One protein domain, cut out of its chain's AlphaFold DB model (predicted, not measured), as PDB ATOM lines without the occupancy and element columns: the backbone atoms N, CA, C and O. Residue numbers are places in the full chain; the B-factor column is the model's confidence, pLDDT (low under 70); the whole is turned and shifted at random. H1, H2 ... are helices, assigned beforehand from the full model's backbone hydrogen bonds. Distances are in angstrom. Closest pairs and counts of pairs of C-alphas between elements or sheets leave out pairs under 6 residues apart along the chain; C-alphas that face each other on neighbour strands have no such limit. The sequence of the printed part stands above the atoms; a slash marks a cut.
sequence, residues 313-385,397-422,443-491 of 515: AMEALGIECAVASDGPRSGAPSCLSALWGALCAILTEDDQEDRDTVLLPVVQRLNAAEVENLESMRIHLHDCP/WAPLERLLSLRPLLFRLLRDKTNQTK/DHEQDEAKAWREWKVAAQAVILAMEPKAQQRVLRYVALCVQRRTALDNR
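This is residues 313 to 385, 397 to 422 and 443 to 491 of the 515 residues of the protein "HEL2 protein" of Symbiodinium microadriaticum (UniProt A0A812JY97). Two long helices, H8 and H9, come together near Ala 465 and Pro 468 as a V, and H2 lies inside the V as its core, packing on both arms. H6 and H7 follow one another along H8, the short helices H3 and H4 pack on H9 with H5 nearby, and H1 packs on H2. The printed part has 148 residues with nine named helices, H1 to H9 in chain order, and no named strand, which is the class all helix. The whole is compact, with a radius of gyration of the C-alphas of 15.4 A, and spans 50 by 37 by 25 A.

Begin at Ala 313 and find C-alpha 319 at (2.314, -49.442, 24.151), where H1, residues 319 to 322, begins. H2 is residues 335 to 346, 16.8 A long. Next come H3, residues 359 to 364, H4, residues 368 to 371, and H5, residues 376 to 382. Past the first cut look for H6, residues 398 to 405, and H7, residues 407 to 422, 22.9 A. Past the second, H8, residues 443 to 465, starts at C-alpha 443 (15.779, -38.259, 23.058) and runs 32.9 A. H9, residues 468 to 489, runs 32.3 A to C-alpha 489 at (-10.892, -62.355, 10.069).

Start at the hubs, H2 and H9, which touch four helices each. They touch each other at Leu 343 and Leu 475, C-alphas 6.1 A apart, at a steep tilt of 45 degrees, opposite ways. H2 touches H8 with residues 342 to 346 alone, closest C-alphas Ala 342 and Ala 459, 7.4 A. H1 touches H2 at Ala 322 and Ala 338, 4.0 A between C-alphas. On H9, C-alpha 481 is 6.4 A from that of Val 363 in H3 and 5.8 A from that of Val 371 in H4, and both helices touch H9. H5 and H9 only just touch, with 3 pairs of C-alphas within 8 A, the closest those of Leu 381 and Arg 473, 7.6 A. H6 touches H8, closest C-alphas Pro 399 and Val 462, 5.5 A, at a shallow tilt of 21 degrees, opposite ways. H7 touches H8, closest C-alphas Leu 413 and Glu 448, 6.6 A. H7 and H9 are apart. Each O i to N i+4 pair is within hydrogen-bond range in H2, H3, H5, H6, H8 and H9, and 9 of 12 are in H7; H1 and H4 are too short for such a pair.

The farthest C-alphas, Pro 385 and Asp 443, are 50.8 A apart. Residues 386 to 396 and 423 to 442 are not printed, with gaps of 17.7 A and 19.8 A. The links H1 to H2 and H2 to H3 are long. Mean pLDDT of the printed part is 71.8; 45 residues are under 70, among them 348 to 358 and 411 to 422.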
ATOM      1  N   ALA A 313      -2.908 -50.097  37.533       76.00
ATOM      2  CA  ALA A 313      -3.291 -50.843  36.334       76.00
ATOM      3  C   ALA A 313      -3.069 -50.043  35.034       76.00
ATOM      4  O   ALA A 313      -2.626 -50.600  34.034       76.00
ATOM      5  N   MET A 314      -3.294 -48.724  35.057       78.06
ATOM      6  CA  MET A 314      -3.005 -47.830  33.926       78.06
ATOM      7  C   MET A 314      -1.497 -47.624  33.734       78.06
ATOM      8  O   MET A 314      -1.006 -47.518  32.607       78.06
ATOM      9  N   GLU A 315      -0.730 -47.591  34.823       77.88
ATOM     10  CA  GLU A 315       0.727 -47.486  34.765       77.88
ATOM     11  C   GLU A 315       1.359 -48.735  34.129       77.88
ATOM     12  O   GLU A 315       2.255 -48.591  33.294       77.88
ATOM     13  N   ALA A 316       0.804 -49.922  34.391       79.25
ATOM     14  CA  ALA A 316       1.242 -51.197  33.818       79.25
ATOM     15  C   ALA A 316       0.921 -51.392  32.318       79.25
ATOM     16  O   ALA A 316       1.512 -52.266  31.690       79.25
ATOM     17  N   LEU A 317       0.029 -50.589  31.715       76.56
ATOM     18  CA  LEU A 317      -0.305 -50.697  30.284       76.56
ATOM     19  C   LEU A 317       0.870 -50.277  29.385       76.56
ATOM     20  O   LEU A 317       1.170 -49.086  29.247       76.56
ATOM     21  N   GLY A 318       1.546 -51.215  28.736       75.94
ATOM     22  CA  GLY A 318       2.544 -50.874  27.726       75.94
ATOM     23  C   GLY A 318       1.919 -50.469  26.383       75.94
ATOM     24  O   GLY A 318       0.719 -50.609  26.153       75.94
ATOM     25  N   ILE A 319       2.741 -49.926  25.483       73.44
ATOM     26  CA  ILE A 319       2.314 -49.442  24.151       73.44
ATOM     27  C   ILE A 319       1.770 -50.596  23.283       73.44
ATOM     28  O   ILE A 319       1.015 -50.372  22.339       73.44
ATOM     29  N   GLU A 320       2.123 -51.839  23.601       71.75
ATOM     30  CA  GLU A 320       1.635 -53.058  22.959       71.75
ATOM     31  C   GLU A 320       0.109 -53.216  23.013       71.75
ATOM     32  O   GLU A 320      -0.464 -53.767  22.075       71.75
ATOM     33  N   CYS A 321      -0.575 -52.657  24.020       71.38
ATOM     34  CA  CYS A 321      -2.039 -52.695  24.085       71.38
ATOM     35  C   CYS A 321      -2.704 -51.854  22.980       71.38
ATOM     36  O   CYS A 321      -3.882 -52.027  22.685       71.38
ATOM     37  N   ALA A 322      -1.955 -50.949  22.341       71.56
ATOM     38  CA  ALA A 322      -2.416 -50.148  21.213       71.56
ATOM     39  C   ALA A 322      -2.217 -50.841  19.853       71.56
ATOM     40  O   ALA A 322      -2.501 -50.250  18.809       71.56
ATOM     41  N   VAL A 323      -1.736 -52.085  19.835       75.94
ATOM     42  CA  VAL A 323      -1.614 -52.907  18.627       75.94
ATOM     43  C   VAL A 323      -2.813 -53.854  18.551       75.94
ATOM     44  O   VAL A 323      -3.254 -54.408  19.554       75.94
ATOM     45  N   ALA A 324      -3.402 -54.009  17.366       71.25
ATOM     46  CA  ALA A 324      -4.435 -55.018  17.158       71.25
ATOM     47  C   ALA A 324      -3.809 -56.417  17.270       71.25
ATOM     48  O   ALA A 324      -2.930 -56.756  16.476       71.25
ATOM     49  N   SER A 325      -4.246 -57.209  18.250       61.53
ATOM     50  CA  SER A 325      -3.826 -58.605  18.416       61.53
ATOM     51  C   SER A 325      -4.372 -59.494  17.291       61.53
ATOM     52  O   SER A 325      -3.650 -60.344  16.781       61.53
ATOM     53  N   ASP A 326      -5.596 -59.219  16.824       61.47
ATOM     54  CA  ASP A 326      -6.381 -60.125  15.975       61.47
ATOM     55  C   ASP A 326      -7.186 -59.358  14.902       61.47
ATOM     56  O   ASP A 326      -7.602 -58.214  15.141       61.47
ATOM     57  N   GLY A 327      -7.438 -59.973  13.736       61.81
ATOM     58  CA  GLY A 327      -8.188 -59.375  12.624       61.81
ATOM     59  C   GLY A 327      -7.363 -59.095  11.355       61.81
ATOM     60  O   GLY A 327      -6.134 -59.190  11.376       61.81
ATOM     61  N   PRO A 328      -7.998 -58.558  10.290       57.12
ATOM     62  CA  PRO A 328      -7.349 -58.221   9.009       57.12
ATOM     63  C   PRO A 328      -6.268 -57.124   9.109       57.12
ATOM     64  O   PRO A 328      -5.596 -56.786   8.135       57.12
ATOM     65  N   ARG A 329      -6.100 -56.532  10.299       59.12
ATOM     66  CA  ARG A 329      -5.052 -55.564  10.646       59.12
ATOM     67  C   ARG A 329      -4.188 -56.037  11.824       59.12
ATOM     68  O   ARG A 329      -3.598 -55.188  12.491       59.12
ATOM     69  N   SER A 330      -4.124 -57.342  12.101       65.44
ATOM     70  CA  SER A 330      -3.259 -57.905  13.148       65.44
ATOM     71  C   SER A 330      -1.826 -57.375  12.995       65.44
ATOM     72  O   SER A 330      -1.278 -57.299  11.893       65.44
ATOM     73  N   GLY A 331      -1.256 -56.883  14.097       63.94
ATOM     74  CA  GLY A 331       0.054 -56.227  14.126       63.94
ATOM     75  C   GLY A 331       0.062 -54.740  13.739       63.94
ATOM     76  O   GLY A 331       1.106 -54.092  13.837       63.94
ATOM     77  N   ALA A 332      -1.071 -54.155  13.337       70.50
ATOM     78  CA  ALA A 332      -1.183 -52.721  13.079       70.50
ATOM     79  C   ALA A 332      -1.646 -51.946  14.329       70.50
ATOM     80  O   ALA A 332      -2.438 -52.452  15.128       70.50
ATOM     81  N   PRO A 333      -1.219 -50.681  14.486       72.31
ATOM     82  CA  PRO A 333      -1.711 -49.828  15.557       72.31
ATOM     83  C   PRO A 333      -3.209 -49.533  15.404       72.31
ATOM     84  O   PRO A 333      -3.652 -49.068  14.345       72.31
ATOM     85  N   SER A 334      -3.974 -49.762  16.472       78.12
ATOM     86  CA  SER A 334      -5.405 -49.475  16.545       78.12
ATOM     87  C   SER A 334      -5.748 -48.691  17.813       78.12
ATOM     88  O   SER A 334      -5.391 -49.052  18.935       78.12
ATOM     89  N   CYS A 335      -6.482 -47.593  17.619       76.69
ATOM     90  CA  CYS A 335      -7.022 -46.791  18.718       76.69
ATOM     91  C   CYS A 335      -8.029 -47.606  19.540       76.69
ATOM     92  O   CYS A 335      -8.100 -47.472  20.755       76.69
ATOM     93  N   LEU A 336      -8.761 -48.498  18.874       81.00
ATOM     94  CA  LEU A 336      -9.771 -49.348  19.481       81.00
ATOM     95  C   LEU A 336      -9.171 -50.339  20.493       81.00
ATOM     96  O   LEU A 336      -9.698 -50.448  21.595       81.00
ATOM     97  N   SER A 337      -8.033 -50.979  20.185       80.94
ATOM     98  CA  SER A 337      -7.335 -51.835  21.162       80.94
ATOM     99  C   SER A 337      -6.767 -51.035  22.339       80.94
ATOM    100  O   SER A 337      -6.861 -51.483  23.481       80.94
ATOM    101  N   ALA A 338      -6.240 -49.828  22.089       81.81
ATOM    102  CA  ALA A 338      -5.723 -48.965  23.155       81.81
ATOM    103  C   ALA A 338      -6.829 -48.548  24.139       81.81
ATOM    104  O   ALA A 338      -6.623 -48.555  25.351       81.81
ATOM    105  N   LEU A 339      -8.010 -48.206  23.612       82.31
ATOM    106  CA  LEU A 339      -9.186 -47.866  24.408       82.31
ATOM    107  C   LEU A 339      -9.737 -49.075  25.162       82.31
ATOM    108  O   LEU A 339     -10.057 -48.940  26.336       82.31
ATOM    109  N   TRP A 340      -9.797 -50.246  24.522       83.25
ATOM    110  CA  TRP A 340     -10.189 -51.494  25.178       83.25
ATOM    111  C   TRP A 340      -9.307 -51.788  26.397       83.25
ATOM    112  O   TRP A 340      -9.818 -51.946  27.501       83.25
ATOM    113  N   GLY A 341      -7.979 -51.746  26.231       81.44
ATOM    114  CA  GLY A 341      -7.033 -51.966  27.329       81.44
ATOM    115  C   GLY A 341      -7.152 -50.935  28.457       81.44
ATOM    116  O   GLY A 341      -7.112 -51.304  29.628       81.44
ATOM    117  N   ALA A 342      -7.348 -49.654  28.125       82.62
ATOM    118  CA  ALA A 342      -7.553 -48.601  29.122       82.62
ATOM    119  C   ALA A 342      -8.872 -48.768  29.898       82.62
ATOM    120  O   ALA A 342      -8.910 -48.527  31.102       82.62
ATOM    121  N   LEU A 343      -9.943 -49.202  29.228       82.94
ATOM    122  CA  LEU A 343     -11.240 -49.443  29.860       82.94
ATOM    123  C   LEU A 343     -11.193 -50.675  30.777       82.94
ATOM    124  O   LEU A 343     -11.610 -50.560  31.924       82.94
ATOM    125  N   CYS A 344     -10.604 -51.794  30.341       81.94
ATOM    126  CA  CYS A 344     -10.403 -52.984  31.185       81.94
ATOM    127  C   CYS A 344      -9.490 -52.726  32.398       81.94
ATOM    128  O   CYS A 344      -9.615 -53.392  33.418       81.94
ATOM    129  N   ALA A 345      -8.553 -51.778  32.302       81.69
ATOM    130  CA  ALA A 345      -7.660 -51.436  33.410       81.69
ATOM    131  C   ALA A 345      -8.334 -50.584  34.500       81.69
ATOM    132  O   ALA A 345      -7.841 -50.534  35.627       81.69
ATOM    133  N   ILE A 346      -9.418 -49.877  34.164       80.00
ATOM    134  CA  ILE A 346     -10.111 -48.949  35.070       80.00
ATOM    135  C   ILE A 346     -11.429 -49.541  35.579       80.00
ATOM    136  O   ILE A 346     -11.800 -49.298  36.725       80.00
ATOM    137  N   LEU A 347     -12.134 -50.294  34.738       79.81
ATOM    138  CA  LEU A 347     -13.451 -50.843  35.031       79.81
ATOM    139  C   LEU A 347     -13.322 -52.327  35.365       79.81
ATOM    140  O   LEU A 347     -12.736 -53.091  34.600       79.81
ATOM    141  N   THR A 348     -13.891 -52.738  36.494       69.12
ATOM    142  CA  THR A 348     -14.142 -54.151  36.781       69.12
ATOM    143  C   THR A 348     -15.378 -54.591  36.003       69.12
ATOM    144  O   THR A 348     -16.362 -53.850  35.936       69.12
ATOM    145  N   GLU A 349     -15.320 -55.768  35.384       60.06
ATOM    146  CA  GLU A 349     -16.501 -56.396  34.795       60.06
ATOM    147  C   GLU A 349     -17.494 -56.671  35.933       60.06
ATOM    148  O   GLU A 349     -17.224 -57.492  36.805       60.06
ATOM    149  N   ASP A 350     -18.600 -55.929  35.974       52.22
ATOM    150  CA  ASP A 350     -19.750 -56.312  36.789       52.22
ATOM    151  C   ASP A 350     -20.585 -57.292  35.950       52.22
ATOM    152  O   ASP A 350     -20.912 -56.988  34.800       52.22
ATOM    153  N   ASP A 351     -20.920 -58.452  36.527       47.59
ATOM    154  CA  ASP A 351     -21.700 -59.567  35.949       47.59
ATOM    155  C   ASP A 351     -23.166 -59.187  35.641       47.59
ATOM    156  O   ASP A 351     -24.120 -59.844  36.059       47.59
ATOM    157  N   GLN A 352     -23.398 -58.083  34.937       49.97
ATOM    158  CA  GLN A 352     -24.725 -57.676  34.503       49.97
ATOM    159  C   GLN A 352     -24.927 -58.119  33.052       49.97
ATOM    160  O   GLN A 352     -24.998 -57.320  32.122       49.97
ATOM    161  N   GLU A 353     -25.009 -59.441  32.878       49.97
ATOM    162  CA  GLU A 353     -25.144 -60.146  31.595       49.97
ATOM    163  C   GLU A 353     -26.442 -59.824  30.817       49.97
ATOM    164  O   GLU A 353     -26.582 -60.211  29.658       49.97
ATOM    165  N   ASP A 354     -27.392 -59.075  31.387       49.19
ATOM    166  CA  ASP A 354     -28.806 -59.243  31.024       49.19
ATOM    167  C   ASP A 354     -29.507 -58.105  30.255       49.19
ATOM    168  O   ASP A 354     -30.738 -58.111  30.173       49.19
ATOM    169  N   ARG A 355     -28.816 -57.122  29.644       53.03
ATOM    170  CA  ARG A 355     -29.535 -56.052  28.894       53.03
ATOM    171  C   ARG A 355     -29.056 -55.619  27.508       53.03
ATOM    172  O   ARG A 355     -29.697 -54.749  26.925       53.03
ATOM    173  N   ASP A 356     -28.072 -56.269  26.892       55.16
ATOM    174  CA  ASP A 356     -27.492 -55.741  25.642       55.16
ATOM    175  C   ASP A 356     -27.787 -56.563  24.377       55.16
ATOM    176  O   ASP A 356     -26.940 -56.727  23.497       55.16
ATOM    177  N   THR A 357     -29.037 -57.009  24.216       59.34
ATOM    178  CA  THR A 357     -29.553 -57.510  22.924       59.34
ATOM    179  C   THR A 357     -29.642 -56.415  21.852       59.34
ATOM    180  O   THR A 357     -29.761 -56.729  20.671       59.34
ATOM    181  N   VAL A 358     -29.557 -55.135  22.235       66.50
ATOM    182  CA  VAL A 358     -29.786 -53.986  21.339       66.50
ATOM    183  C   VAL A 358     -28.519 -53.546  20.595       66.50
ATOM    184  O   VAL A 358     -28.588 -53.205  19.415       66.50
ATOM    185  N   LEU A 359     -27.346 -53.585  21.239       71.69
ATOM    186  CA  LEU A 359     -26.081 -53.148  20.624       71.69
ATOM    187  C   LEU A 359     -25.467 -54.212  19.705       71.69
ATOM    188  O   LEU A 359     -24.821 -53.877  18.710       71.69
ATOM    189  N   LEU A 360     -25.697 -55.492  20.004       76.19
ATOM    190  CA  LEU A 360     -25.132 -56.609  19.250       76.19
ATOM    191  C   LEU A 360     -25.534 -56.590  17.753       76.19
ATOM    192  O   LEU A 360     -24.630 -56.652  16.917       76.19
ATOM    193  N   PRO A 361     -26.815 -56.403  17.363       76.38
ATOM    194  CA  PRO A 361     -27.212 -56.288  15.955       76.38
ATOM    195  C   PRO A 361     -26.647 -55.049  15.247       76.38
ATOM    196  O   PRO A 361     -26.436 -55.063  14.034       76.38
ATOM    197  N   VAL A 362     -26.411 -53.952  15.975       79.25
ATOM    198  CA  VAL A 362     -25.818 -52.729  15.412       79.25
ATOM    199  C   VAL A 362     -24.357 -52.980  15.054       79.25
ATOM    200  O   VAL A 362     -23.962 -52.738  13.917       79.25
ATOM    201  N   VAL A 363     -23.582 -53.549  15.981       79.94
ATOM    202  CA  VAL A 363     -22.152 -53.824  15.780       79.94
ATOM    203  C   VAL A 363     -21.920 -54.958  14.771       79.94
ATOM    204  O   VAL A 363     -20.989 -54.893  13.972       79.94
ATOM    205  N   GLN A 364     -22.790 -55.972  14.726       79.75
ATOM    206  CA  GLN A 364     -22.689 -57.070  13.753       79.75
ATOM    207  C   GLN A 364     -22.855 -56.620  12.292       79.75
ATOM    208  O   GLN A 364     -22.289 -57.253  11.399       79.75
ATOM    209  N   ARG A 365     -23.580 -55.523  12.038       78.62
ATOM    210  CA  ARG A 365     -23.768 -54.965  10.686       78.62
ATOM    211  C   ARG A 365     -22.565 -54.178  10.166       78.62
ATOM    212  O   ARG A 365     -22.500 -53.937   8.966       78.62
ATOM    213  N   LEU A 366     -21.616 -53.814  11.029       81.12
ATOM    214  CA  LEU A 366     -20.442 -53.032  10.637       81.12
ATOM    215  C   LEU A 366     -19.448 -53.873   9.824       81.12
ATOM    216  O   LEU A 366     -19.209 -55.053  10.126       81.12
ATOM    217  N   ASN A 367     -18.861 -53.250   8.799       78.19
ATOM    218  CA  ASN A 367     -17.762 -53.808   8.006       78.19
ATOM    219  C   ASN A 367     -16.382 -53.559   8.660       78.19
ATOM    220  O   ASN A 367     -16.262 -52.835   9.647       78.19
ATOM    221  N   ALA A 368     -15.311 -54.143   8.108       71.00
ATOM    222  CA  ALA A 368     -13.964 -54.056   8.692       71.00
ATOM    223  C   ALA A 368     -13.416 -52.617   8.809       71.00
ATOM    224  O   ALA A 368     -12.631 -52.331   9.713       71.00
ATOM    225  N   ALA A 369     -13.822 -51.704   7.921       72.38
ATOM    226  CA  ALA A 369     -13.417 -50.298   7.972       72.38
ATOM    227  C   ALA A 369     -14.248 -49.488   8.985       72.38
ATOM    228  O   ALA A 369     -13.728 -48.587   9.640       72.38
ATOM    229  N   GLU A 370     -15.526 -49.826   9.132       74.31
ATOM    230  CA  GLU A 370     -16.487 -49.171  10.021       74.31
ATOM    231  C   GLU A 370     -16.309 -49.569  11.485       74.31
ATOM    232  O   GLU A 370     -16.475 -48.723  12.358       74.31
ATOM    233  N   VAL A 371     -15.916 -50.816  11.771       78.06
ATOM    234  CA  VAL A 371     -15.631 -51.285  13.143       78.06
ATOM    235  C   VAL A 371     -14.501 -50.474  13.787       78.06
ATOM    236  O   VAL A 371     -14.543 -50.167  14.974       78.06
ATOM    237  N   GLU A 372     -13.504 -50.077  12.995       71.88
ATOM    238  CA  GLU A 372     -12.379 -49.246  13.442       71.88
ATOM    239  C   GLU A 372     -12.711 -47.737  13.433       71.88
ATOM    240  O   GLU A 372     -11.930 -46.913  13.926       71.88
ATOM    241  N   ASN A 373     -13.869 -47.352  12.885       80.25
ATOM    242  CA  ASN A 373     -14.341 -45.976  12.880       80.25
ATOM    243  C   ASN A 373     -15.094 -45.648  14.178       80.25
ATOM    244  O   ASN A 373     -16.310 -45.788  14.291       80.25
ATOM    245  N   LEU A 374     -14.343 -45.151  15.158       71.44
ATOM    246  CA  LEU A 374     -14.859 -44.786  16.476       71.44
ATOM    247  C   LEU A 374     -15.813 -43.573  16.475       71.44
ATOM    248  O   LEU A 374     -16.479 -43.351  17.481       71.44
ATOM    249  N   GLU A 375     -15.917 -42.807  15.382       74.44
ATOM    250  CA  GLU A 375     -16.809 -41.634  15.307       74.44
ATOM    251  C   GLU A 375     -18.295 -42.035  15.347       74.44
ATOM    252  O   GLU A 375     -19.127 -41.357  15.948       74.44
ATOM    253  N   SER A 376     -18.628 -43.202  14.789       71.81
ATOM    254  CA  SER A 376     -19.994 -43.739  14.795       71.81
ATOM    255  C   SER A 376     -20.441 -44.244  16.173       71.81
ATOM    256  O   SER A 376     -21.632 -44.450  16.395       71.81
ATOM    257  N   MET A 377     -19.511 -44.414  17.123       76.44
ATOM    258  CA  MET A 377     -19.800 -44.921  18.469       76.44
ATOM    259  C   MET A 377     -20.793 -44.028  19.216       76.44
ATOM    260  O   MET A 377     -21.699 -44.537  19.868       76.44
ATOM    261  N   ARG A 378     -20.682 -42.700  19.081       73.94
ATOM    262  CA  ARG A 378     -21.622 -41.762  19.712       73.94
ATOM    263  C   ARG A 378     -23.045 -41.980  19.210       73.94
ATOM    264  O   ARG A 378     -23.969 -42.027  20.011       73.94
ATOM    265  N   ILE A 379     -23.204 -42.108  17.896       74.00
ATOM    266  CA  ILE A 379     -24.508 -42.261  17.245       74.00
ATOM    267  C   ILE A 379     -25.149 -43.573  17.702       74.00
ATOM    268  O   ILE A 379     -26.291 -43.584  18.145       74.00
ATOM    269  N   HIS A 380     -24.385 -44.667  17.706       73.62
ATOM    270  CA  HIS A 380     -24.890 -45.973  18.134       73.62
ATOM    271  C   HIS A 380     -25.236 -46.033  19.627       73.62
ATOM    272  O   HIS A 380     -26.169 -46.735  20.001       73.62
ATOM    273  N   LEU A 381     -24.511 -45.301  20.476       72.81
ATOM    274  CA  LEU A 381     -24.794 -45.229  21.913       72.81
ATOM    275  C   LEU A 381     -25.939 -44.262  22.257       72.81
ATOM    276  O   LEU A 381     -26.584 -44.440  23.291       72.81
ATOM    277  N   HIS A 382     -26.194 -43.259  21.410       67.94
ATOM    278  CA  HIS A 382     -27.261 -42.269  21.583       67.94
ATOM    279  C   HIS A 382     -28.610 -42.754  21.030       67.94
ATOM    280  O   HIS A 382     -29.636 -42.568  21.680       67.94
ATOM    281  N   ASP A 383     -28.613 -43.420  19.873       58.94
ATOM    282  CA  ASP A 383     -29.835 -43.771  19.135       58.94
ATOM    283  C   ASP A 383     -30.339 -45.200  19.404       58.94
ATOM    284  O   ASP A 383     -31.160 -45.708  18.643       58.94
ATOM    285  N   CYS A 384     -29.871 -45.866  20.468       54.72
ATOM    286  CA  CYS A 384     -30.282 -47.231  20.818       54.72
ATOM    287  C   CYS A 384     -31.819 -47.352  20.933       54.72
ATOM    288  O   CYS A 384     -32.403 -46.880  21.915       54.72
ATOM    289  N   PRO A 385     -32.500 -48.013  19.977       47.81
ATOM    290  CA  PRO A 385     -33.946 -48.121  19.985       47.81
ATOM    291  C   PRO A 385     -34.341 -49.298  20.880       47.81
ATOM    292  O   PRO A 385     -34.131 -50.453  20.514       47.81
ATOM    293  N   TRP A 397     -22.008 -37.078  27.089       75.12
ATOM    294  CA  TRP A 397     -21.004 -37.719  26.240       75.12
ATOM    295  C   TRP A 397     -19.808 -36.805  25.923       75.12
ATOM    296  O   TRP A 397     -18.892 -37.230  25.217       75.12
ATOM    297  N   ALA A 398     -19.756 -35.578  26.457       75.31
ATOM    298  CA  ALA A 398     -18.624 -34.669  26.257       75.31
ATOM    299  C   ALA A 398     -17.260 -35.254  26.694       75.31
ATOM    300  O   ALA A 398     -16.260 -35.003  26.009       75.31
ATOM    301  N   PRO A 399     -17.151 -36.061  27.773       78.44
ATOM    302  CA  PRO A 399     -15.902 -36.751  28.089       78.44
ATOM    303  C   PRO A 399     -15.476 -37.726  26.979       78.44
ATOM    304  O   PRO A 399     -14.306 -37.754  26.610       78.44
ATOM    305  N   LEU A 400     -16.410 -38.459  26.368       74.56
ATOM    306  CA  LEU A 400     -16.110 -39.394  25.280       74.56
ATOM    307  C   LEU A 400     -15.550 -38.676  24.039       74.56
ATOM    308  O   LEU A 400     -14.593 -39.152  23.431       74.56
ATOM    309  N   GLU A 401     -16.068 -37.493  23.698       77.56
ATOM    310  CA  GLU A 401     -15.527 -36.664  22.607       77.56
ATOM    311  C   GLU A 401     -14.087 -36.220  22.886       77.56
ATOM    312  O   GLU A 401     -13.234 -36.249  21.995       77.56
ATOM    313  N   ARG A 402     -13.777 -35.877  24.144       77.00
ATOM    314  CA  ARG A 402     -12.399 -35.578  24.553       77.00
ATOM    315  C   ARG A 402     -11.503 -36.802  24.393       77.00
ATOM    316  O   ARG A 402     -10.388 -36.644  23.909       77.00
ATOM    317  N   LEU A 403     -11.986 -38.007  24.707       76.62
ATOM    318  CA  LEU A 403     -11.242 -39.254  24.494       76.62
ATOM    319  C   LEU A 403     -10.924 -39.485  23.008       76.62
ATOM    320  O   LEU A 403      -9.782 -39.766  22.648       76.62
ATOM    321  N   LEU A 404     -11.916 -39.304  22.133       75.25
ATOM    322  CA  LEU A 404     -11.763 -39.446  20.682       75.25
ATOM    323  C   LEU A 404     -10.852 -38.361  20.086       75.25
ATOM    324  O   LEU A 404     -10.099 -38.631  19.148       75.25
ATOM    325  N   SER A 405     -10.830 -37.165  20.679       75.25
ATOM    326  CA  SER A 405      -9.922 -36.076  20.296       75.25
ATOM    327  C   SER A 405      -8.440 -36.377  20.564       75.25
ATOM    328  O   SER A 405      -7.573 -35.766  19.941       75.25
ATOM    329  N   LEU A 406      -8.123 -37.364  21.417       75.56
ATOM    330  CA  LEU A 406      -6.748 -37.826  21.670       75.56
ATOM    331  C   LEU A 406      -6.223 -38.766  20.570       75.56
ATOM    332  O   LEU A 406      -5.034 -39.097  20.541       75.56
ATOM    333  N   ARG A 407      -7.080 -39.180  19.629       73.31
ATOM    334  CA  ARG A 407      -6.741 -40.088  18.526       73.31
ATOM    335  C   ARG A 407      -5.574 -39.598  17.645       73.31
ATOM    336  O   ARG A 407      -4.708 -40.417  17.336       73.31
ATOM    337  N   PRO A 408      -5.467 -38.312  17.247       72.56
ATOM    338  CA  PRO A 408      -4.321 -37.813  16.482       72.56
ATOM    339  C   PRO A 408      -2.998 -37.903  17.250       72.56
ATOM    340  O   PRO A 408      -1.969 -38.202  16.644       72.56
ATOM    341  N   LEU A 409      -3.018 -37.695  18.572       65.50
ATOM    342  CA  LEU A 409      -1.833 -37.838  19.423       65.50
ATOM    343  C   LEU A 409      -1.388 -39.301  19.487       65.50
ATOM    344  O   LEU A 409      -0.211 -39.589  19.289       65.50
ATOM    345  N   LEU A 410      -2.341 -40.225  19.645       70.19
ATOM    346  CA  LEU A 410      -2.079 -41.661  19.629       70.19
ATOM    347  C   LEU A 410      -1.504 -42.133  18.280       70.19
ATOM    348  O   LEU A 410      -0.501 -42.838  18.245       70.19
ATOM    349  N   PHE A 411      -2.080 -41.713  17.149       68.88
ATOM    350  CA  PHE A 411      -1.565 -42.102  15.828       68.88
ATOM    351  C   PHE A 411      -0.225 -41.461  15.472       68.88
ATOM    352  O   PHE A 411       0.520 -42.049  14.688       68.88
ATOM    353  N   ARG A 412       0.096 -40.284  16.023       68.69
ATOM    354  CA  ARG A 412       1.435 -39.697  15.905       68.69
ATOM    355  C   ARG A 412       2.464 -40.603  16.591       68.69
ATOM    356  O   ARG A 412       3.412 -41.010  15.935       68.69
ATOM    357  N   LEU A 413       2.190 -41.021  17.829       62.09
ATOM    358  CA  LEU A 413       3.050 -41.934  18.598       62.09
ATOM    359  C   LEU A 413       3.217 -43.302  17.926       62.09
ATOM    360  O   LEU A 413       4.310 -43.857  17.867       62.09
ATOM    361  N   LEU A 414       2.134 -43.847  17.373       62.38
ATOM    362  CA  LEU A 414       2.153 -45.173  16.760       62.38
ATOM    363  C   LEU A 414       2.786 -45.197  15.354       62.38
ATOM    364  O   LEU A 414       3.267 -46.244  14.919       62.38
ATOM    365  N   ARG A 415       2.813 -44.069  14.628       58.09
ATOM    366  CA  ARG A 415       3.457 -43.975  13.304       58.09
ATOM    367  C   ARG A 415       4.980 -44.012  13.387       58.09
ATOM    368  O   ARG A 415       5.592 -44.655  12.531       58.09
ATOM    369  N   ASP A 416       5.570 -43.401  14.407       53.31
ATOM    370  CA  ASP A 416       7.028 -43.349  14.552       53.31
ATOM    371  C   ASP A 416       7.627 -44.740  14.826       53.31
ATOM    372  O   ASP A 416       8.601 -45.136  14.177       53.31
ATOM    373  N   LYS A 417       6.940 -45.569  15.620       51.91
ATOM    374  CA  LYS A 417       7.345 -46.955  15.918       51.91
ATOM    375  C   LYS A 417       7.323 -47.882  14.688       51.91
ATOM    376  O   LYS A 417       8.244 -48.669  14.478       51.91
ATOM    377  N   THR A 418       6.314 -47.755  13.813       50.25
ATOM    378  CA  THR A 418       6.217 -48.570  12.576       50.25
ATOM    379  C   THR A 418       7.269 -48.210  11.519       50.25
ATOM    380  O   THR A 418       7.712 -49.077  10.754       50.25
ATOM    381  N   ASN A 419       7.703 -46.946  11.479       47.81
ATOM    382  CA  ASN A 419       8.733 -46.480  10.552       47.81
ATOM    383  C   ASN A 419      10.140 -46.896  11.002       47.81
ATOM    384  O   ASN A 419      10.950 -47.249  10.145       47.81
ATOM    385  N   GLN A 420      10.416 -46.962  12.310       49.00
ATOM    386  CA  GLN A 420      11.682 -47.502  12.832       49.00
ATOM    387  C   GLN A 420      11.857 -48.992  12.492       49.00
ATOM    388  O   GLN A 420      12.922 -49.402  12.031       49.00
ATOM    389  N   THR A 421      10.797 -49.804  12.597       44.72
ATOM    390  CA  THR A 421      10.863 -51.232  12.230       44.72
ATOM    391  C   THR A 421      11.070 -51.482  10.729       44.72
ATOM    392  O   THR A 421      11.667 -52.488  10.353       44.72
ATOM    393  N   LYS A 422      10.621 -50.567   9.853       42.56
ATOM    394  CA  LYS A 422      10.824 -50.662   8.392       42.56
ATOM    395  C   LYS A 422      12.148 -50.053   7.922       42.56
ATOM    396  O   LYS A 422      12.713 -50.535   6.941       42.56
ATOM    397  N   ASP A 443      16.771 -39.252  22.634       48.94
ATOM    398  CA  ASP A 443      15.779 -38.259  23.058       48.94
ATOM    399  C   ASP A 443      14.371 -38.686  22.595       48.94
ATOM    400  O   ASP A 443      13.378 -38.443  23.274       48.94
ATOM    401  N   HIS A 444      14.292 -39.440  21.490       55.38
ATOM    402  CA  HIS A 444      13.044 -39.930  20.898       55.38
ATOM    403  C   HIS A 444      12.338 -40.991  21.760       55.38
ATOM    404  O   HIS A 444      11.119 -40.945  21.905       55.38
ATOM    405  N   GLU A 445      13.071 -41.931  22.371       57.62
ATOM    406  CA  GLU A 445      12.478 -42.951  23.259       57.62
ATOM    407  C   GLU A 445      11.935 -42.337  24.560       57.62
ATOM    408  O   GLU A 445      10.889 -42.754  25.067       57.62
ATOM    409  N   GLN A 446      12.615 -41.316  25.089       61.34
ATOM    410  CA  GLN A 446      12.158 -40.582  26.272       61.34
ATOM    411  C   GLN A 446      10.941 -39.705  25.955       61.34
ATOM    412  O   GLN A 446       9.989 -39.678  26.739       61.34
ATOM    413  N   ASP A 447      10.929 -39.052  24.792       64.31
ATOM    414  CA  ASP A 447       9.793 -38.262  24.314       64.31
ATOM    415  C   ASP A 447       8.564 -39.140  24.006       64.31
ATOM    416  O   ASP A 447       7.439 -38.767  24.348       64.31
ATOM    417  N   GLU A 448       8.757 -40.341  23.449       67.00
ATOM    418  CA  GLU A 448       7.695 -41.337  23.249       67.00
ATOM    419  C   GLU A 448       7.118 -41.839  24.579       67.00
ATOM    420  O   GLU A 448       5.896 -41.883  24.749       67.00
ATOM    421  N   ALA A 449       7.976 -42.191  25.543       73.50
ATOM    422  CA  ALA A 449       7.549 -42.649  26.864       73.50
ATOM    423  C   ALA A 449       6.791 -41.554  27.630       73.50
ATOM    424  O   ALA A 449       5.770 -41.825  28.272       73.50
ATOM    425  N   LYS A 450       7.249 -40.302  27.519       77.25
ATOM    426  CA  LYS A 450       6.583 -39.134  28.095       77.25
ATOM    427  C   LYS A 450       5.221 -38.892  27.451       77.25
ATOM    428  O   LYS A 450       4.232 -38.747  28.163       77.25
ATOM    429  N   ALA A 451       5.135 -38.920  26.127       75.56
ATOM    430  CA  ALA A 451       3.878 -38.712  25.420       75.56
ATOM    431  C   ALA A 451       2.880 -39.874  25.612       75.56
ATOM    432  O   ALA A 451       1.671 -39.644  25.680       75.56
ATOM    433  N   TRP A 452       3.356 -41.114  25.775       79.88
ATOM    434  CA  TRP A 452       2.513 -42.246  26.180       79.88
ATOM    435  C   TRP A 452       1.964 -42.055  27.596       79.88
ATOM    436  O   TRP A 452       0.773 -42.260  27.832       79.88
ATOM    437  N   ARG A 453       2.797 -41.587  28.533       80.62
ATOM    438  CA  ARG A 453       2.366 -41.231  29.893       80.62
ATOM    439  C   ARG A 453       1.327 -40.104  29.880       80.62
ATOM    440  O   ARG A 453       0.314 -40.221  30.563       80.62
ATOM    441  N   GLU A 454       1.521 -39.066  29.069       81.12
ATOM    442  CA  GLU A 454       0.549 -37.976  28.884       81.12
ATOM    443  C   GLU A 454      -0.789 -38.491  28.336       81.12
ATOM    444  O   GLU A 454      -1.851 -38.119  28.842       81.12
ATOM    445  N   TRP A 455      -0.751 -39.400  27.354       84.50
ATOM    446  CA  TRP A 455      -1.957 -40.039  26.831       84.50
ATOM    447  C   TRP A 455      -2.684 -40.857  27.906       84.50
ATOM    448  O   TRP A 455      -3.895 -40.713  28.049       84.50
ATOM    449  N   LYS A 456      -1.964 -41.651  28.714       81.50
ATOM    450  CA  LYS A 456      -2.557 -42.421  29.824       81.50
ATOM    451  C   LYS A 456      -3.248 -41.529  30.849       81.50
ATOM    452  O   LYS A 456      -4.349 -41.853  31.284       81.50
ATOM    453  N   VAL A 457      -2.613 -40.417  31.230       83.12
ATOM    454  CA  VAL A 457      -3.175 -39.469  32.205       83.12
ATOM    455  C   VAL A 457      -4.460 -38.859  31.654       83.12
ATOM    456  O   VAL A 457      -5.475 -38.832  32.346       83.12
ATOM    457  N   ALA A 458      -4.446 -38.439  30.388       81.69
ATOM    458  CA  ALA A 458      -5.623 -37.886  29.732       81.69
ATOM    459  C   ALA A 458      -6.748 -38.927  29.580       81.69
ATOM    460  O   ALA A 458      -7.902 -38.623  29.876       81.69
ATOM    461  N   ALA A 459      -6.424 -40.162  29.186       81.25
ATOM    462  CA  ALA A 459      -7.390 -41.249  29.056       81.25
ATOM    463  C   ALA A 459      -8.023 -41.614  30.409       81.25
ATOM    464  O   ALA A 459      -9.246 -41.692  30.507       81.25
ATOM    465  N   GLN A 460      -7.220 -41.756  31.468       84.12
ATOM    466  CA  GLN A 460      -7.712 -42.044  32.817       84.12
ATOM    467  C   GLN A 460      -8.617 -40.926  33.341       84.12
ATOM    468  O   GLN A 460      -9.699 -41.206  33.853       84.12
ATOM    469  N   ALA A 461      -8.205 -39.664  33.197       83.12
ATOM    470  CA  ALA A 461      -8.990 -38.520  33.652       83.12
ATOM    471  C   ALA A 461     -10.358 -38.457  32.960       83.12
ATOM    472  O   ALA A 461     -11.366 -38.151  33.593       83.12
ATOM    473  N   VAL A 462     -10.397 -38.774  31.666       81.81
ATOM    474  CA  VAL A 462     -11.628 -38.781  30.877       81.81
ATOM    475  C   VAL A 462     -12.528 -39.961  31.232       81.81
ATOM    476  O   VAL A 462     -13.730 -39.766  31.393       81.81
ATOM    477  N   ILE A 463     -11.965 -41.162  31.397       81.81
ATOM    478  CA  ILE A 463     -12.743 -42.349  31.768       81.81
ATOM    479  C   ILE A 463     -13.365 -42.154  33.150       81.81
ATOM    480  O   ILE A 463     -14.571 -42.327  33.285       81.81
ATOM    481  N   LEU A 464     -12.598 -41.687  34.138       83.38
ATOM    482  CA  LEU A 464     -13.099 -41.419  35.492       83.38
ATOM    483  C   LEU A 464     -14.100 -40.253  35.566       83.38
ATOM    484  O   LEU A 464     -14.870 -40.184  36.520       83.38
ATOM    485  N   ALA A 465     -14.105 -39.346  34.586       83.56
ATOM    486  CA  ALA A 465     -15.071 -38.251  34.508       83.56
ATOM    487  C   ALA A 465     -16.440 -38.671  33.935       83.56
ATOM    488  O   ALA A 465     -17.385 -37.888  34.017       83.56
ATOM    489  N   MET A 466     -16.559 -39.865  33.342       79.06
ATOM    490  CA  MET A 466     -17.830 -40.392  32.829       79.06
ATOM    491  C   MET A 466     -18.706 -40.983  33.942       79.06
ATOM    492  O   MET A 466     -18.207 -41.516  34.929       79.06
ATOM    493  N   GLU A 467     -20.029 -40.953  33.751       80.12
ATOM    494  CA  GLU A 467     -20.977 -41.649  34.632       80.12
ATOM    495  C   GLU A 467     -20.765 -43.181  34.569       80.12
ATOM    496  O   GLU A 467     -20.543 -43.706  33.473       80.12
ATOM    497  N   PRO A 468     -20.908 -43.936  35.680       79.06
ATOM    498  CA  PRO A 468     -20.715 -45.393  35.694       79.06
ATOM    499  C   PRO A 468     -21.534 -46.159  34.642       79.06
ATOM    500  O   PRO A 468     -21.041 -47.094  34.014       79.06
ATOM    501  N   LYS A 469     -22.772 -45.724  34.366       74.62
ATOM    502  CA  LYS A 469     -23.615 -46.316  33.312       74.62
ATOM    503  C   LYS A 469     -23.059 -46.079  31.904       74.62
ATOM    504  O   LYS A 469     -23.174 -46.943  31.039       74.62
ATOM    505  N   ALA A 470     -22.460 -44.912  31.670       75.44
ATOM    506  CA  ALA A 470     -21.837 -44.562  30.398       75.44
ATOM    507  C   ALA A 470     -20.540 -45.352  30.186       75.44
ATOM    508  O   ALA A 470     -20.314 -45.885  29.102       75.44
ATOM    509  N   GLN A 471     -19.734 -45.487  31.244       81.50
ATOM    510  CA  GLN A 471     -18.505 -46.282  31.253       81.50
ATOM    511  C   GLN A 471     -18.770 -47.737  30.840       81.50
ATOM    512  O   GLN A 471     -18.117 -48.233  29.923       81.50
ATOM    513  N   GLN A 472     -19.772 -48.384  31.444       80.12
ATOM    514  CA  GLN A 472     -20.130 -49.775  31.135       80.12
ATOM    515  C   GLN A 472     -20.647 -49.946  29.696       80.12
ATOM    516  O   GLN A 472     -20.241 -50.870  28.990       80.12
ATOM    517  N   ARG A 473     -21.468 -49.010  29.197       76.50
ATOM    518  CA  ARG A 473     -21.947 -49.029  27.799       76.50
ATOM    519  C   ARG A 473     -20.810 -48.877  26.784       76.50
ATOM    520  O   ARG A 473     -20.801 -49.569  25.766       76.50
ATOM    521  N   VAL A 474     -19.849 -47.992  27.054       81.25
ATOM    522  CA  VAL A 474     -18.670 -47.794  26.194       81.25
ATOM    523  C   VAL A 474     -17.765 -49.023  26.229       81.25
ATOM    524  O   VAL A 474     -17.359 -49.491  25.167       81.25
ATOM    525  N   LEU A 475     -17.500 -49.586  27.416       83.81
ATOM    526  CA  LEU A 475     -16.751 -50.836  27.566       83.81
ATOM    527  C   LEU A 475     -17.387 -51.942  26.719       83.81
ATOM    528  O   LEU A 475     -16.710 -52.544  25.888       83.81
ATOM    529  N   ARG A 476     -18.703 -52.147  26.840       81.19
ATOM    530  CA  ARG A 476     -19.409 -53.186  26.086       81.19
ATOM    531  C   ARG A 476     -19.383 -52.958  24.578       81.19
ATOM    532  O   ARG A 476     -19.140 -53.902  23.830       81.19
ATOM    533  N   TYR A 477     -19.601 -51.728  24.116       82.31
ATOM    534  CA  TYR A 477     -19.536 -51.402  22.688       82.31
ATOM    535  C   TYR A 477     -18.144 -51.684  22.109       82.31
ATOM    536  O   TYR A 477     -18.021 -52.318  21.062       82.31
ATOM    537  N   VAL A 478     -17.088 -51.270  22.815       83.25
ATOM    538  CA  VAL A 478     -15.706 -51.536  22.401       83.25
ATOM    539  C   VAL A 478     -15.416 -53.044  22.418       83.25
ATOM    540  O   VAL A 478     -14.836 -53.537  21.450       83.25
ATOM    541  N   ALA A 479     -15.894 -53.791  23.422       83.81
ATOM    542  CA  ALA A 479     -15.787 -55.255  23.479       83.81
ATOM    543  C   ALA A 479     -16.404 -55.925  22.241       83.81
ATOM    544  O   ALA A 479     -15.772 -56.755  21.586       83.81
ATOM    545  N   LEU A 480     -17.631 -55.524  21.888       81.88
ATOM    546  CA  LEU A 480     -18.356 -56.046  20.730       81.88
ATOM    547  C   LEU A 480     -17.644 -55.704  19.417       81.88
ATOM    548  O   LEU A 480     -17.610 -56.533  18.509       81.88
ATOM    549  N   CYS A 481     -17.042 -54.519  19.305       82.19
ATOM    550  CA  CYS A 481     -16.248 -54.143  18.138       82.19
ATOM    551  C   CYS A 481     -14.962 -54.975  18.022       82.19
ATOM    552  O   CYS A 481     -14.638 -55.437  16.926       82.19
ATOM    553  N   VAL A 482     -14.261 -55.240  19.134       82.00
ATOM    554  CA  VAL A 482     -13.107 -56.160  19.153       82.00
ATOM    555  C   VAL A 482     -13.542 -57.570  18.730       82.00
ATOM    556  O   VAL A 482     -12.908 -58.167  17.863       82.00
ATOM    557  N   GLN A 483     -14.653 -58.083  19.263       81.75
ATOM    558  CA  GLN A 483     -15.194 -59.399  18.903       81.75
ATOM    559  C   GLN A 483     -15.657 -59.467  17.438       81.75
ATOM    560  O   GLN A 483     -15.472 -60.471  16.751       81.75
ATOM    561  N   ARG A 484     -16.245 -58.389  16.909       80.81
ATOM    562  CA  ARG A 484     -16.631 -58.305  15.496       80.81
ATOM    563  C   ARG A 484     -15.407 -58.303  14.584       80.81
ATOM    564  O   ARG A 484     -15.446 -58.941  13.532       80.81
ATOM    565  N   ARG A 485     -14.328 -57.629  14.993       78.81
ATOM    566  CA  ARG A 485     -13.045 -57.611  14.283       78.81
ATOM    567  C   ARG A 485     -12.439 -59.010  14.165       78.81
ATOM    568  O   ARG A 485     -12.009 -59.370  13.074       78.81
ATOM    569  N   THR A 486     -12.463 -59.809  15.233       76.31
ATOM    570  CA  THR A 486     -11.975 -61.202  15.187       76.31
ATOM    571  C   THR A 486     -12.875 -62.108  14.343       76.31
ATOM    572  O   THR A 486     -12.389 -62.973  13.621       76.31
ATOM    573  N   ALA A 487     -14.192 -61.878  14.352       77.69
ATOM    574  CA  ALA A 487     -15.138 -62.636  13.532       77.69
ATOM    575  C   ALA A 487     -15.032 -62.340  12.021       77.69
ATOM    576  O   ALA A 487     -15.347 -63.210  11.210       77.69
ATOM    577  N   LEU A 488     -14.631 -61.123  11.635       69.94
ATOM    578  CA  LEU A 488     -14.409 -60.750  10.232       69.94
ATOM    579  C   LEU A 488     -13.156 -61.412   9.641       69.94
ATOM    580  O   LEU A 488     -13.190 -61.808   8.483       69.94
ATOM    581  N   ASP A 489     -12.117 -61.626  10.452       62.09
ATOM    582  CA  ASP A 489     -10.892 -62.355  10.069       62.09
ATOM    583  C   ASP A 489     -11.189 -63.789   9.601       62.09
ATOM    584  O   ASP A 489     -10.655 -64.279   8.610       62.09
ATOM    585  N   ASN A 490     -12.123 -64.454  10.288       55.97
ATOM    586  CA  ASN A 490     -12.477 -65.847  10.023       55.97
ATOM    587  C   ASN A 490     -13.347 -66.047   8.767       55.97
ATOM    588  O   ASN A 490     -13.477 -67.180   8.307       55.97
ATOM    589  N   ARG A 491     -13.965 -64.989   8.215       53.22
ATOM    590  CA  ARG A 491     -14.821 -65.087   7.011       53.22
ATOM    591  C   ARG A 491     -14.054 -64.873   5.704       53.22
ATOM    592  O   ARG A 491     -14.494 -65.402   4.692       53.22
TER     593      ARG A 491